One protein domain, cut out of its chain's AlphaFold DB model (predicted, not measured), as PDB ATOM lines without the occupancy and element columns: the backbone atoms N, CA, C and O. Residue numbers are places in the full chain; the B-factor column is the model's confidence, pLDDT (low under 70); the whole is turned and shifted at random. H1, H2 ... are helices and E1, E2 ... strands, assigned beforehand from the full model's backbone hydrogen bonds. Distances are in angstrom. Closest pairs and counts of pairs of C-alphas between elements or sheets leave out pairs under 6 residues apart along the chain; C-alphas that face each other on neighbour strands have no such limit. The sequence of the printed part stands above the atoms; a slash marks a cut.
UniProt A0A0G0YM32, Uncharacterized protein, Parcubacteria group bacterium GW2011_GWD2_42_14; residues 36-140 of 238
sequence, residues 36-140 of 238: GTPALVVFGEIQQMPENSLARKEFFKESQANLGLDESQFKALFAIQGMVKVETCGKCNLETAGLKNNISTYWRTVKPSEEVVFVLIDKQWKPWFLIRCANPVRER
ATOM      1  N   GLY A  36     407.145-273.738 155.495       61.34
ATOM      2  CA  GLY A  36     407.078-274.504 156.750       61.34
ATOM      3  C   GLY A  36     406.627-273.707 157.981       61.34
ATOM      4  O   GLY A  36     406.227-274.306 158.978       61.34
ATOM      5  N   THR A  37     406.672-272.371 157.938       68.81
ATOM      6  CA  THR A  37     406.404-271.513 159.108       68.81
ATOM      7  C   THR A  37     404.989-271.678 159.674       68.81
ATOM      8  O   THR A  37     404.869-271.853 160.885       68.81
ATOM      9  N   PRO A  38     403.915-271.703 158.861       72.25
ATOM     10  CA  PRO A  38     402.566-271.904 159.389       72.25
ATOM     11  C   PRO A  38     402.382-273.290 160.026       72.25
ATOM     12  O   PRO A  38     401.723-273.415 161.055       72.25
ATOM     13  N   ALA A  39     403.009-274.326 159.458       74.62
ATOM     14  CA  ALA A  39     402.967-275.677 160.013       74.62
ATOM     15  C   ALA A  39     403.678-275.759 161.375       74.62
ATOM     16  O   ALA A  39     403.173-276.403 162.292       74.62
ATOM     17  N   LEU A  40     404.814-275.067 161.518       74.00
ATOM     18  CA  LEU A  40     405.558-274.963 162.776       74.00
ATOM     19  C   LEU A  40     404.749-274.270 163.877       74.00
ATOM     20  O   LEU A  40     404.768-274.735 165.014       74.00
ATOM     21  N   VAL A  41     404.029-273.192 163.548       75.19
ATOM     22  CA  VAL A  41     403.180-272.472 164.513       75.19
ATOM     23  C   VAL A  41     402.079-273.390 165.041       75.19
ATOM     24  O   VAL A  41     401.990-273.590 166.248       75.19
ATOM     25  N   VAL A  42     401.309-274.020 164.148       77.94
ATOM     26  CA  VAL A  42     400.205-274.915 164.539       77.94
ATOM     27  C   VAL A  42     400.714-276.112 165.344       77.94
ATOM     28  O   VAL A  42     400.126-276.489 166.358       77.94
ATOM     29  N   PHE A  43     401.840-276.702 164.936       79.56
ATOM     30  CA  PHE A  43     402.449-277.794 165.689       79.56
ATOM     31  C   PHE A  43     402.907-277.348 167.083       79.56
ATOM     32  O   PHE A  43     402.666-278.055 168.062       79.56
ATOM     33  N   GLY A  44     403.512-276.163 167.191       78.62
ATOM     34  CA  GLY A  44     403.894-275.563 168.467       78.62
ATOM     35  C   GLY A  44     402.696-275.330 169.389       78.62
ATOM     36  O   GLY A  44     402.764-275.663 170.571       78.62
ATOM     37  N   GLU A  45     401.576-274.843 168.854       79.69
ATOM     38  CA  GLU A  45     400.328-274.666 169.607       79.69
ATOM     39  C   GLU A  45     399.794-275.999 170.146       79.69
ATOM     40  O   GLU A  45     399.471-276.095 171.330       79.69
ATOM     41  N   ILE A  46     399.766-277.057 169.322       81.69
ATOM     42  CA  ILE A  46     399.339-278.401 169.753       81.69
ATOM     43  C   ILE A  46     400.245-278.947 170.862       81.69
ATOM     44  O   ILE A  46     399.757-279.556 171.815       81.69
ATOM     45  N   GLN A  47     401.557-278.727 170.773       81.62
ATOM     46  CA  GLN A  47     402.508-279.180 171.793       81.62
ATOM     47  C   GLN A  47     402.354-278.463 173.129       81.62
ATOM     48  O   GLN A  47     402.571-279.069 174.177       81.62
ATOM     49  N   GLN A  48     401.978-277.186 173.095       83.00
ATOM     50  CA  GLN A  48     401.723-276.394 174.296       83.00
ATOM     51  C   GLN A  48     400.390-276.758 174.966       83.00
ATOM     52  O   GLN A  48     400.163-276.383 176.117       83.00
ATOM     53  N   MET A  49     399.511-277.514 174.294       83.00
ATOM     54  CA  MET A  49     398.282-278.006 174.914       83.00
ATOM     55  C   MET A  49     398.586-279.006 176.044       83.00
ATOM     56  O   MET A  49     399.506-279.824 175.916       83.00
ATOM     57  N   PRO A  50     397.770-279.024 177.117       81.06
ATOM     58  CA  PRO A  50     397.882-280.020 178.180       81.06
ATOM     59  C   PRO A  50     397.875-281.453 177.636       81.06
ATOM     60  O   PRO A  50     397.111-281.770 176.727       81.06
ATOM     61  N   GLU A  51     398.676-282.349 178.216       81.56
ATOM     62  CA  GLU A  51     398.762-283.752 177.769       81.56
ATOM     63  C   GLU A  51     397.427-284.503 177.872       81.56
ATOM     64  O   GLU A  51     397.167-285.444 177.126       81.56
ATOM     65  N   ASN A  52     396.548-284.080 178.783       82.12
ATOM     66  CA  ASN A  52     395.204-284.626 178.928       82.12
ATOM     67  C   ASN A  52     394.184-284.037 177.934       82.12
ATOM     68  O   ASN A  52     393.063-284.543 177.886       82.12
ATOM     69  N   SER A  53     394.559-283.030 177.136       82.81
ATOM     70  CA  SER A  53     393.707-282.431 176.106       82.81
ATOM     71  C   SER A  53     393.294-283.472 175.072       82.81
ATOM     72  O   SER A  53     394.134-284.145 174.468       82.81
ATOM     73  N   LEU A  54     391.985-283.577 174.834       78.44
ATOM     74  CA  LEU A  54     391.435-284.485 173.834       78.44
ATOM     75  C   LEU A  54     391.957-284.150 172.431       78.44
ATOM     76  O   LEU A  54     392.379-285.051 171.716       78.44
ATOM     77  N   ALA A  55     392.026-282.861 172.084       74.38
ATOM     78  CA  ALA A  55     392.512-282.405 170.784       74.38
ATOM     79  C   ALA A  55     393.973-282.815 170.536       74.38
ATOM     80  O   ALA A  55     394.294-283.334 169.471       74.38
ATOM     81  N   ARG A  56     394.848-282.665 171.543       81.94
ATOM     82  CA  ARG A  56     396.252-283.096 171.452       81.94
ATOM     83  C   ARG A  56     396.355-284.612 171.281       81.94
ATOM     84  O   ARG A  56     397.084-285.086 170.413       81.94
ATOM     85  N   LYS A  57     395.609-285.372 172.091       82.44
ATOM     86  CA  LYS A  57     395.596-286.840 172.030       82.44
ATOM     87  C   LYS A  57     395.107-287.353 170.680       82.44
ATOM     88  O   LYS A  57     395.748-288.228 170.111       82.44
ATOM     89  N   GLU A  58     393.999-286.821 170.172       79.19
ATOM     90  CA  GLU A  58     393.465-287.211 168.864       79.19
ATOM     91  C   GLU A  58     394.424-286.835 167.736       79.19
ATOM     92  O   GLU A  58     394.705-287.678 166.884       79.19
ATOM     93  N   PHE A  59     394.998-285.628 167.773       81.62
ATOM     94  CA  PHE A  59     395.982-285.197 166.784       81.62
ATOM     95  C   PHE A  59     397.159-286.171 166.707       81.62
ATOM     96  O   PHE A  59     397.444-286.704 165.634       81.62
ATOM     97  N   PHE A  60     397.820-286.464 167.831       84.50
ATOM     98  CA  PHE A  60     398.982-287.358 167.830       84.50
ATOM     99  C   PHE A  60     398.619-288.818 167.554       84.50
ATOM    100  O   PHE A  60     399.369-289.494 166.854       84.50
ATOM    101  N   LYS A  61     397.457-289.293 168.016       84.88
ATOM    102  CA  LYS A  61     396.967-290.643 167.714       84.88
ATOM    103  C   LYS A  61     396.773-290.851 166.212       84.88
ATOM    104  O   LYS A  61     397.260-291.838 165.667       84.88
ATOM    105  N   GLU A  62     396.085-289.932 165.539       82.75
ATOM    106  CA  GLU A  62     395.857-290.028 164.091       82.75
ATOM    107  C   GLU A  62     397.156-289.815 163.306       82.75
ATOM    108  O   GLU A  62     397.416-290.512 162.327       82.75
ATOM    109  N   SER A  63     398.018-288.910 163.771       83.94
ATOM    110  CA  SER A  63     399.346-288.691 163.187       83.94
ATOM    111  C   SER A  63     400.195-289.963 163.217       83.94
ATOM    112  O   SER A  63     400.764-290.350 162.197       83.94
ATOM    113  N   GLN A  64     400.223-290.655 164.359       87.38
ATOM    114  CA  GLN A  64     400.921-291.928 164.511       87.38
ATOM    115  C   GLN A  64     400.282-293.027 163.657       87.38
ATOM    116  O   GLN A  64     400.999-293.793 163.019       87.38
ATOM    117  N   ALA A  65     398.950-293.093 163.593       84.88
ATOM    118  CA  ALA A  65     398.248-294.078 162.772       84.88
ATOM    119  C   ALA A  65     398.521-293.905 161.266       84.88
ATOM    120  O   ALA A  65     398.615-294.898 160.546       84.88
ATOM    121  N   ASN A  66     398.663-292.663 160.795       83.00
ATOM    122  CA  ASN A  66     398.861-292.359 159.376       83.00
ATOM    123  C   ASN A  66     400.331-292.412 158.947       83.00
ATOM    124  O   ASN A  66     400.628-292.842 157.833       83.00
ATOM    125  N   LEU A  67     401.245-291.951 159.804       86.12
ATOM    126  CA  LEU A  67     402.654-291.750 159.449       86.12
ATOM    127  C   LEU A  67     403.602-292.731 160.141       86.12
ATOM    128  O   LEU A  67     404.764-292.815 159.760       86.12
ATOM    129  N   GLY A  68     403.125-293.468 161.148       85.88
ATOM    130  CA  GLY A  68     403.941-294.399 161.928       85.88
ATOM    131  C   GLY A  68     404.937-293.720 162.868       85.88
ATOM    132  O   GLY A  68     405.828-294.392 163.379       85.88
ATOM    133  N   LEU A  69     404.803-292.408 163.086       84.94
ATOM    134  CA  LEU A  69     405.724-291.619 163.899       84.94
ATOM    135  C   LEU A  69     405.122-291.281 165.261       84.94
ATOM    136  O   LEU A  69     403.940-290.956 165.366       84.94
ATOM    137  N   ASP A  70     405.942-291.332 166.304       86.00
ATOM    138  CA  ASP A  70     405.581-290.844 167.633       86.00
ATOM    139  C   ASP A  70     405.827-289.326 167.789       86.00
ATOM    140  O   ASP A  70     406.423-288.665 166.935       86.00
ATOM    141  N   GLU A  71     405.365-288.744 168.904       82.50
ATOM    142  CA  GLU A  71     405.517-287.305 169.180       82.50
ATOM    143  C   GLU A  71     406.990-286.840 169.162       82.50
ATOM    144  O   GLU A  71     407.284-285.723 168.724       82.50
ATOM    145  N   SER A  72     407.930-287.678 169.613       84.19
ATOM    146  CA  SER A  72     409.359-287.344 169.642       84.19
ATOM    147  C   SER A  72     409.966-287.316 168.238       84.19
ATOM    148  O   SER A  72     410.731-286.409 167.905       84.19
ATOM    149  N   GLN A  73     409.551-288.242 167.376       84.38
ATOM    150  CA  GLN A  73     409.951-288.291 165.976       84.38
ATOM    151  C   GLN A  73     409.372-287.110 165.193       84.38
ATOM    152  O   GLN A  73     410.076-286.509 164.381       84.38
ATOM    153  N   PHE A  74     408.136-286.693 165.491       81.81
ATOM    154  CA  PHE A  74     407.577-285.465 164.923       81.81
ATOM    155  C   PHE A  74     408.380-284.222 165.318       81.81
ATOM    156  O   PHE A  74     408.679-283.393 164.461       81.81
ATOM    157  N   LYS A  75     408.792-284.106 166.589       79.19
ATOM    158  CA  LYS A  75     409.684-283.019 167.039       79.19
ATOM    159  C   LYS A  75     410.986-282.992 166.242       79.19
ATOM    160  O   LYS A  75     411.404-281.925 165.798       79.19
ATOM    161  N   ALA A  76     411.597-284.156 166.030       79.88
ATOM    162  CA  ALA A  76     412.834-284.268 165.266       79.88
ATOM    163  C   ALA A  76     412.658-283.851 163.795       79.88
ATOM    164  O   ALA A  76     413.515-283.150 163.263       79.88
ATOM    165  N   LEU A  77     411.537-284.209 163.152       77.31
ATOM    166  CA  LEU A  77     411.254-283.810 161.767       77.31
ATOM    167  C   LEU A  77     411.220-282.291 161.588       77.31
ATOM    168  O   LEU A  77     411.779-281.780 160.623       77.31
ATOM    169  N   PHE A  78     410.605-281.562 162.519       72.44
ATOM    170  CA  PHE A  78     410.522-280.101 162.440       72.44
ATOM    171  C   PHE A  78     411.824-279.375 162.773       72.44
ATOM    172  O   PHE A  78     411.990-278.222 162.376       72.44
ATOM    173  N   ALA A  79     412.753-280.031 163.469       70.94
ATOM    174  CA  ALA A  79     414.087-279.484 163.690       70.94
ATOM    175  C   ALA A  79     414.944-279.501 162.409       70.94
ATOM    176  O   ALA A  79     415.931-278.772 162.320       70.94
ATOM    177  N   ILE A  80     414.576-280.315 161.412       70.69
ATOM    178  CA  ILE A  80     415.325-280.478 160.164       70.69
ATOM    179  C   ILE A  80     414.652-279.673 159.048       70.69
ATOM    180  O   ILE A  80     413.522-279.938 158.632       70.69
ATOM    181  N   GLN A  81     415.378-278.693 158.513       66.31
ATOM    182  CA  GLN A  81     414.885-277.857 157.424       66.31
ATOM    183  C   GLN A  81     414.581-278.684 156.163       66.31
ATOM    184  O   GLN A  81     415.364-279.538 155.756       66.31
ATOM    185  N   GLY A  82     413.450-278.391 155.515       69.75
ATOM    186  CA  GLY A  82     413.056-279.019 154.248       69.75
ATOM    187  C   GLY A  82     412.344-280.367 154.384       69.75
ATOM    188  O   GLY A  82     411.944-280.926 153.368       69.75
ATOM    189  N   MET A  83     412.129-280.867 155.605       79.56
ATOM    190  CA  MET A  83     411.350-282.092 155.859       79.56
ATOM    191  C   MET A  83     409.839-281.843 155.917       79.56
ATOM    192  O   MET A  83     409.057-282.790 155.975       79.56
ATOM    193  N   VAL A  84     409.426-280.576 155.889       81.19
ATOM    194  CA  VAL A  84     408.030-280.144 155.941       81.19
ATOM    195  C   VAL A  84     407.778-279.144 154.827       81.19
ATOM    196  O   VAL A  84     408.579-278.231 154.610       81.19
ATOM    197  N   LYS A  85     406.651-279.300 154.139       79.44
ATOM    198  CA  LYS A  85     406.167-278.330 153.157       79.44
ATOM    199  C   LYS A  85     404.665-278.146 153.275       79.44
ATOM    200  O   LYS A  85     403.953-279.013 153.781       79.44
ATOM    201  N   VAL A  86     404.202-277.018 152.765       83.19
ATOM    202  CA  VAL A  86     402.788-276.675 152.684       83.19
ATOM    203  C   VAL A  86     402.447-276.490 151.224       83.19
ATOM    204  O   VAL A  86     403.073-275.685 150.540       83.19
ATOM    205  N   GLU A  87     401.475-277.258 150.748       81.44
ATOM    206  CA  GLU A  87     401.028-277.195 149.362       81.44
ATOM    207  C   GLU A  87     399.510-277.311 149.290       81.44
ATOM    208  O   GLU A  87     398.866-277.939 150.137       81.44
ATOM    209  N   THR A  88     398.931-276.712 148.251       81.75
ATOM    210  CA  THR A  88     397.540-276.998 147.913       81.75
ATOM    211  C   THR A  88     397.427-278.408 147.358       81.75
ATOM    212  O   THR A  88     398.299-278.915 146.655       81.75
ATOM    213  N   CYS A  89     396.321-279.048 147.696       70.94
ATOM    214  CA  CYS A  89     396.086-280.444 147.380       70.94
ATOM    215  C   CYS A  89     395.885-280.693 145.868       70.94
ATOM    216  O   CYS A  89     396.225-281.751 145.337       70.94
ATOM    217  N   GLY A  90     395.323-279.726 145.137       72.81
ATOM    218  CA  GLY A  90     395.051-279.864 143.706       72.81
ATOM    219  C   GLY A  90     394.046-280.987 143.422       72.81
ATOM    220  O   GLY A  90     392.892-280.909 143.814       72.81
ATOM    221  N   LYS A  91     394.447-282.061 142.739       67.19
ATOM    222  CA  LYS A  91     393.549-283.190 142.391       67.19
ATOM    223  C   LYS A  91     393.602-284.343 143.402       67.19
ATOM    224  O   LYS A  91     393.490-285.506 143.025       67.19
ATOM    225  N   CYS A  92     393.881-284.042 144.660       72.50
ATOM    226  CA  CYS A  92     394.319-285.056 145.603       72.50
ATOM    227  C   CYS A  92     393.219-286.029 146.053       72.50
ATOM    228  O   CYS A  92     392.053-285.674 146.225       72.50
ATOM    229  N   ASN A  93     393.634-287.265 146.321       86.75
ATOM    230  CA  ASN A  93     392.800-288.316 146.893       86.75
ATOM    231  C   ASN A  93     392.932-288.336 148.428       86.75
ATOM    232  O   ASN A  93     393.320-289.344 149.018       86.75
ATOM    233  N   LEU A  94     392.689-287.190 149.071       88.12
ATOM    234  CA  LEU A  94     392.835-287.037 150.520       88.12
ATOM    235  C   LEU A  94     391.492-286.840 151.209       88.12
ATOM    236  O   LEU A  94     390.566-286.224 150.676       88.12
ATOM    237  N   GLU A  95     391.427-287.307 152.447       87.69
ATOM    238  CA  GLU A  95     390.334-287.035 153.362       87.69
ATOM    239  C   GLU A  95     390.850-286.493 154.692       87.69
ATOM    240  O   GLU A  95     391.944-286.819 155.147       87.69
ATOM    241  N   THR A  96     390.047-285.637 155.308       84.75
ATOM    242  CA  THR A  96     390.330-285.026 156.604       84.75
ATOM    243  C   THR A  96     389.188-285.295 157.570       84.75
ATOM    244  O   THR A  96     388.022-285.395 157.167       84.75
ATOM    245  N   ALA A  97     389.527-285.400 158.851       73.75
ATOM    246  CA  ALA A  97     388.546-285.529 159.912       73.75
ATOM    247  C   ALA A  97     387.701-284.247 160.020       73.75
ATOM    248  O   ALA A  97     388.218-283.140 160.176       73.75
ATOM    249  N   GLY A  98     386.381-284.391 159.945       64.56
ATOM    250  CA  GLY A  98     385.420-283.382 160.364       64.56
ATOM    251  C   GLY A  98     385.307-283.404 161.882       64.56
ATOM    252  O   GLY A  98     384.646-284.280 162.450       64.56
ATOM    253  N   LEU A  99     385.966-282.455 162.546       57.25
ATOM    254  CA  LEU A  99     385.883-282.326 163.997       57.25
ATOM    255  C   LEU A  99     384.583-281.614 164.389       57.25
ATOM    256  O   LEU A  99     384.299-280.512 163.919       57.25
ATOM    257  N   LYS A 100     383.809-282.226 165.287       51.34
ATOM    258  CA  LYS A 100     382.713-281.574 166.016       51.34
ATOM    259  C   LYS A 100     383.026-281.712 167.500       51.34
ATOM    260  O   LYS A 100     383.226-282.825 167.971       51.34
ATOM    261  N   ASN A 101     383.097-280.598 168.228       52.84
ATOM    262  CA  ASN A 101     383.500-280.575 169.643       52.84
ATOM    263  C   ASN A 101     384.853-281.269 169.913       52.84
ATOM    264  O   ASN A 101     385.004-281.942 170.928       52.84
ATOM    265  N   ASN A 102     385.826-281.118 169.008       50.00
ATOM    266  CA  ASN A 102     387.144-281.767 169.092       50.00
ATOM    267  C   ASN A 102     387.104-283.305 169.078       50.00
ATOM    268  O   ASN A 102     388.010-283.926 169.621       50.00
ATOM    269  N   ILE A 103     386.060-283.892 168.482       51.53
ATOM    270  CA  ILE A 103     385.945-285.328 168.211       51.53
ATOM    271  C   ILE A 103     385.757-285.512 166.706       51.53
ATOM    272  O   ILE A 103     384.919-284.843 166.088       51.53
ATOM    273  N   SER A 104     386.519-286.426 166.105       58.88
ATOM    274  CA  SER A 104     386.314-286.834 164.709       58.88
ATOM    275  C   SER A 104     384.941-287.485 164.536       58.88
ATOM    276  O   SER A 104     384.672-288.561 165.067       58.88
ATOM    277  N   THR A 105     384.047-286.817 163.805       61.50
ATOM    278  CA  THR A 105     382.659-287.281 163.618       61.50
ATOM    279  C   THR A 105     382.389-287.854 162.233       61.50
ATOM    280  O   THR A 105     381.463-288.644 162.069       61.50
ATOM    281  N   TYR A 106     383.190-287.489 161.235       68.75
ATOM    282  CA  TYR A 106     383.109-288.008 159.872       68.75
ATOM    283  C   TYR A 106     384.405-287.709 159.118       68.75
ATOM    284  O   TYR A 106     385.175-286.839 159.518       68.75
ATOM    285  N   TRP A 107     384.633-288.399 158.004       78.44
ATOM    286  CA  TRP A 107     385.709-288.075 157.066       78.44
ATOM    287  C   TRP A 107     385.117-287.346 155.865       78.44
ATOM    288  O   TRP A 107     384.088-287.760 155.329       78.44
ATOM    289  N   ARG A 108     385.747-286.244 155.453       83.56
ATOM    290  CA  ARG A 108     385.380-285.520 154.229       83.56
ATOM    291  C   ARG A 108     386.562-285.431 153.286       83.56
ATOM    292  O   ARG A 108     387.703-285.353 153.730       83.56
ATOM    293  N   THR A 109     386.283-285.340 151.993       84.81
ATOM    294  CA  THR A 109     387.312-285.064 150.990       84.81
ATOM    295  C   THR A 109     387.932-283.683 151.217       84.81
ATOM    296  O   THR A 109     387.236-282.708 151.535       84.81
ATOM    297  N   VAL A 110     389.254-283.612 151.071       82.31
ATOM    298  CA  VAL A 110     390.006-282.354 151.066       82.31
ATOM    299  C   VAL A 110     389.754-281.641 149.741       82.31
ATOM    300  O   VAL A 110     389.823-282.245 148.671       82.31
ATOM    301  N   LYS A 111     389.425-280.352 149.794       83.31
ATOM    302  CA  LYS A 111     389.198-279.555 148.591       83.31
ATOM    303  C   LYS A 111     390.536-279.264 147.897       83.31
ATOM    304  O   LYS A 111     391.530-279.019 148.578       83.31
ATOM    305  N   PRO A 112     390.556-279.162 146.558       78.94
ATOM    306  CA  PRO A 112     391.751-278.813 145.789       78.94
ATOM    307  C   PRO A 112     392.517-277.582 146.276       78.94
ATOM    308  O   PRO A 112     393.742-277.545 146.211       78.94
ATOM    309  N   SER A 113     391.789-276.575 146.758       78.56
ATOM    310  CA  SER A 113     392.331-275.300 147.220       78.56
ATOM    311  C   SER A 113     392.769-275.302 148.687       78.56
ATOM    312  O   SER A 113     393.230-274.274 149.172       78.56
ATOM    313  N   GLU A 114     392.552-276.390 149.429       81.06
ATOM    314  CA  GLU A 114     392.967-276.468 150.829       81.06
ATOM    315  C   GLU A 114     394.471-276.738 150.930       81.06
ATOM    316  O   GLU A 114     395.019-277.582 150.216       81.06
ATOM    317  N   GLU A 115     395.122-275.998 151.826       83.69
ATOM    318  CA  GLU A 115     396.542-276.135 152.137       83.69
ATOM    319  C   GLU A 115     396.755-277.291 153.110       83.69
ATOM    320  O   GLU A 115     396.221-277.309 154.226       83.69
ATOM    321  N   VAL A 116     397.554-278.255 152.669       85.38
ATOM    322  CA  VAL A 116     397.889-279.469 153.404       85.38
ATOM    323  C   VAL A 116     399.364-279.417 153.775       85.38
ATOM    324  O   VAL A 116     400.219-279.058 152.961       85.38
ATOM    325  N   VAL A 117     399.663-279.799 155.012       87.12
ATOM    326  CA  VAL A 117     401.033-280.038 155.457       87.12
ATOM    327  C   VAL A 117     401.460-281.420 154.993       87.12
ATOM    328  O   VAL A 117     400.797-282.418 155.292       87.12
ATOM    329  N   PHE A 118     402.589-281.477 154.296       87.00
ATOM    330  CA  PHE A 118     403.251-282.714 153.916       87.00
ATOM    331  C   PHE A 118     404.571-282.847 154.663       87.00
ATOM    332  O   PHE A 118     405.316-281.876 154.807       87.00
ATOM    333  N   VAL A 119     404.873-284.070 155.086       87.81
ATOM    334  CA  VAL A 119     406.146-284.430 155.716       87.81
ATOM    335  C   VAL A 119     406.913-285.405 154.836       87.81
ATOM    336  O   VAL A 119     406.315-286.260 154.180       87.81
ATOM    337  N   LEU A 120     408.233-285.266 154.788       85.19
ATOM    338  CA  LEU A 120     409.104-286.156 154.032       85.19
ATOM    339  C   LEU A 120     409.525-287.332 154.918       85.19
ATOM    340  O   LEU A 120     410.303-287.160 155.853       85.19
ATOM    341  N   ILE A 121     409.034-288.529 154.605       85.69
ATOM    342  CA  ILE A 121     409.377-289.780 155.296       85.69
ATOM    343  C   ILE A 121     409.854-290.767 154.236       85.69
ATOM    344  O   ILE A 121     409.183-290.955 153.225       85.69
ATOM    345  N   ASP A 122     411.037-291.355 154.422       86.44
ATOM    346  CA  ASP A 122     411.622-292.328 153.486       86.44
ATOM    347  C   ASP A 122     411.618-291.860 152.017       86.44
ATOM    348  O   ASP A 122     411.333-292.616 151.089       86.44
ATOM    349  N   LYS A 123     411.946-290.577 151.801       83.56
ATOM    350  CA  LYS A 123     411.949-289.898 150.487       83.56
ATOM    351  C   LYS A 123     410.565-289.761 149.830       83.56
ATOM    352  O   LYS A 123     410.489-289.388 148.660       83.56
ATOM    353  N   GLN A 124     409.480-290.016 150.558       86.81
ATOM    354  CA  GLN A 124     408.108-289.817 150.100       86.81
ATOM    355  C   GLN A 124     407.425-288.701 150.890       86.81
ATOM    356  O   GLN A 124     407.490-288.655 152.117       86.81
ATOM    357  N   TRP A 125     406.737-287.808 150.181       85.94
ATOM    358  CA  TRP A 125     405.881-286.807 150.809       85.94
ATOM    359  C   TRP A 125     404.580-287.462 151.253       85.94
ATOM    360  O   TRP A 125     403.826-287.967 150.422       85.94
ATOM    361  N   LYS A 126     404.323-287.449 152.559       89.00
ATOM    362  CA  LYS A 126     403.104-287.983 153.157       89.00
ATOM    363  C   LYS A 126     402.229-286.837 153.657       89.00
ATOM    364  O   LYS A 126     402.754-285.922 154.297       89.00
ATOM    365  N   PRO A 127     400.920-286.849 153.360       89.50
ATOM    366  CA  PRO A 127     400.002-285.845 153.872       89.50
ATOM    367  C   PRO A 127     399.827-286.031 155.375       89.50
ATOM    368  O   PRO A 127     399.809-287.162 155.862       89.50
ATOM    369  N   TRP A 128     399.684-284.927 156.099       86.94
ATOM    370  CA  TRP A 128     399.629-284.989 157.550       86.94
ATOM    371  C   TRP A 128     398.428-284.275 158.163       86.94
ATOM    372  O   TRP A 128     397.596-284.932 158.786       86.94
ATOM    373  N   PHE A 129     398.308-282.956 157.997       85.88
ATOM    374  CA  PHE A 129     397.182-282.199 158.548       85.88
ATOM    375  C   PHE A 129     396.840-280.947 157.731       85.88
ATOM    376  O   PHE A 129     397.640-280.471 156.925       85.88
ATOM    377  N   LEU A 130     395.638-280.408 157.949       81.94
ATOM    378  CA  LEU A 130     395.195-279.119 157.412       81.94
ATOM    379  C   LEU A 130     395.556-277.981 158.364       81.94
ATOM    380  O   LEU A 130     395.099-277.967 159.504       81.94
ATOM    381  N   ILE A 131     396.295-276.984 157.878       74.44
ATOM    382  CA  ILE A 131     396.816-275.877 158.703       74.44
ATOM    383  C   ILE A 131     395.694-275.107 159.392       74.44
ATOM    384  O   ILE A 131     395.767-274.837 160.584       74.44
ATOM    385  N   ARG A 132     394.625-274.786 158.654       72.31
ATOM    386  CA  ARG A 132     393.543-273.918 159.146       72.31
ATOM    387  C   ARG A 132     392.796-274.470 160.354       72.31
ATOM    388  O   ARG A 132     392.238-273.693 161.118       72.31
ATOM    389  N   CYS A 133     392.708-275.789 160.470       72.31
ATOM    390  CA  CYS A 133     391.906-276.446 161.498       72.31
ATOM    391  C   CYS A 133     392.701-277.433 162.352       72.31
ATOM    392  O   CYS A 133     392.123-278.031 163.248       72.31
ATOM    393  N   ALA A 134     393.997-277.610 162.084       73.81
ATOM    394  CA  ALA A 134     394.827-278.637 162.702       73.81
ATOM    395  C   ALA A 134     394.230-280.057 162.586       73.81
ATOM    396  O   ALA A 134     394.498-280.927 163.411       73.81
ATOM    397  N   ASN A 135     393.411-280.310 161.557       81.69
ATOM    398  CA  ASN A 135     392.745-281.600 161.404       81.69
ATOM    399  C   ASN A 135     393.676-282.597 160.717       81.69
ATOM    400  O   ASN A 135     394.228-282.262 159.664       81.69
ATOM    401  N   PRO A 136     393.784-283.834 161.227       80.31
ATOM    402  CA  PRO A 136     394.554-284.872 160.566       80.31
ATOM    403  C   PRO A 136     393.988-285.162 159.171       80.31
ATOM    404  O   PRO A 136     392.780-285.065 158.911       80.31
ATOM    405  N   VAL A 137     394.896-285.499 158.263       86.69
ATOM    406  CA  VAL A 137     394.638-285.831 156.865       86.69
ATOM    407  C   VAL A 137     395.222-287.208 156.586       86.69
ATOM    408  O   VAL A 137     396.290-287.551 157.089       86.69
ATOM    409  N   ARG A 138     394.531-287.991 155.760       86.56
ATOM    410  CA  ARG A 138     395.030-289.266 155.244       86.56
ATOM    411  C   ARG A 138     394.663-289.452 153.782       86.56
ATOM    412  O   ARG A 138     393.745-288.812 153.267       86.56
ATOM    413  N   GLU A 139     395.372-290.355 153.123       87.06
ATOM    414  CA  GLU A 139     394.994-290.818 151.793       87.06
ATOM    415  C   GLU A 139     393.717-291.654 151.878       87.06
ATOM    416  O   GLU A 139     393.575-292.542 152.725       87.06
ATOM    417  N   ARG A 140     392.768-291.367 150.990       83.81
ATOM    418  CA  ARG A 140     391.545-292.150 150.883       83.81
ATOM    419  C   ARG A 140     391.894-293.499 150.265       83.81
ATOM    420  O   ARG A 140     392.401-293.568 149.145       83.81
TER     421      ARG A 140
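What this domain is: This is residues 36 to 140 of the 238 residues of an uncharacterized protein of Parcubacteria group bacterium GW2011_GWD2_42_14 (UniProt A0A0G0YM32). Look first for a wall, one strongly twisted sheet of six strands, with helices H1 and H2 over one of its faces and the short helix H3 grazing it near E1 and E4. H2 runs along E6, H1 crosses the strands over E4, and the hairpin of E2 and E3 makes the sheet's other end. The printed part has 105 residues, with three named helices and then six named strands, H1 H2 H3 E1 E2 E3 E4 E5 E6; the sheet's order is E1 E4 E5 E6 E2 E3, all antiparallel, and the class is mixed. The whole is compact, with a radius of gyration of the C-alphas of 12.8 A and spans of 36 by 33 by 23 A.

How they stand to each other: Start at edge strand E1, residues 84 to 88, beside E4, residues 115 to 121, where N 85 and O 118 are 3.0 A apart, within hydrogen-bond range. E4 forms a hairpin with E5, residues 124 to 130, with N 119 and O 126 at 2.9 A. E5 forms another with E6, residues 135 to 139, with N 137 and O 128 at 2.8 A; E4 E5 E6 are a meander, each strand the antiparallel neighbour of the one before. E6 is staggered: it pairs with E5 over residues 135 to 136 and with E2, residues 94 to 100, over its residues 137 to 139, with N 95 and O 138 at 2.9 A. E2 and edge strand E3, residues 103 to 109, are a hairpin, with N 98 and O 106 at 2.8 A. Now find H2, residues 54 to 67, on the sheet at a height of 7.1 A, along E6 at 19 degrees on the local plane; the closest C-alphas of the two are those of Glu 62 and Pro 136, 6.4 A apart. H1, residues 37 to 48, is on the same face at a height of 11.1 A, which gives two layers, helices on one face of a sheet. It is only just over E4, with 3 C-alphas falling on it, and runs across the strands at 72 degrees to E4 on the local plane; their closest C-alphas, of Ala 39 and Val 117, are 6.6 A apart. H1 and H2 only just touch, only at the corner by their link, with 3 pairs of C-alphas within 8 A; the closest are those of Ile 46 and Arg 56, 5.9 A apart. H3, residues 71 to 79, only grazes the sheet with residues 74 to 78, and is close to but not clearly touching H1, the closest C-alphas being those of Leu 40 and Phe 78, 7.2 A apart. In H1, H2 and H3 every O i to N i+4 pair is within hydrogen-bond range.

Where its parts are: Find C-alpha 37 at (406.404, -271.513, 159.108), where H1 begins its 16.6 A. H2 measures 19.6 A from C-alpha 54 at (391.435, -284.485, 173.834). Among the strands E2 measures 19.3 A, E4 19.0 A, E5 18.3 A and E3 17.3 A; E6 ends at C-alpha 139, (394.994, -290.818, 151.793).

The domain as a whole: The two C-alphas farthest apart, of Asn 52 and Lys 91, are 36.6 A apart. The printed part has no cut, and each link between named elements is tight. The mean pLDDT of the printed part is 78.7; look for values under 70 at residues 36 to 37, 81 to 82, 91 and 98 to 106.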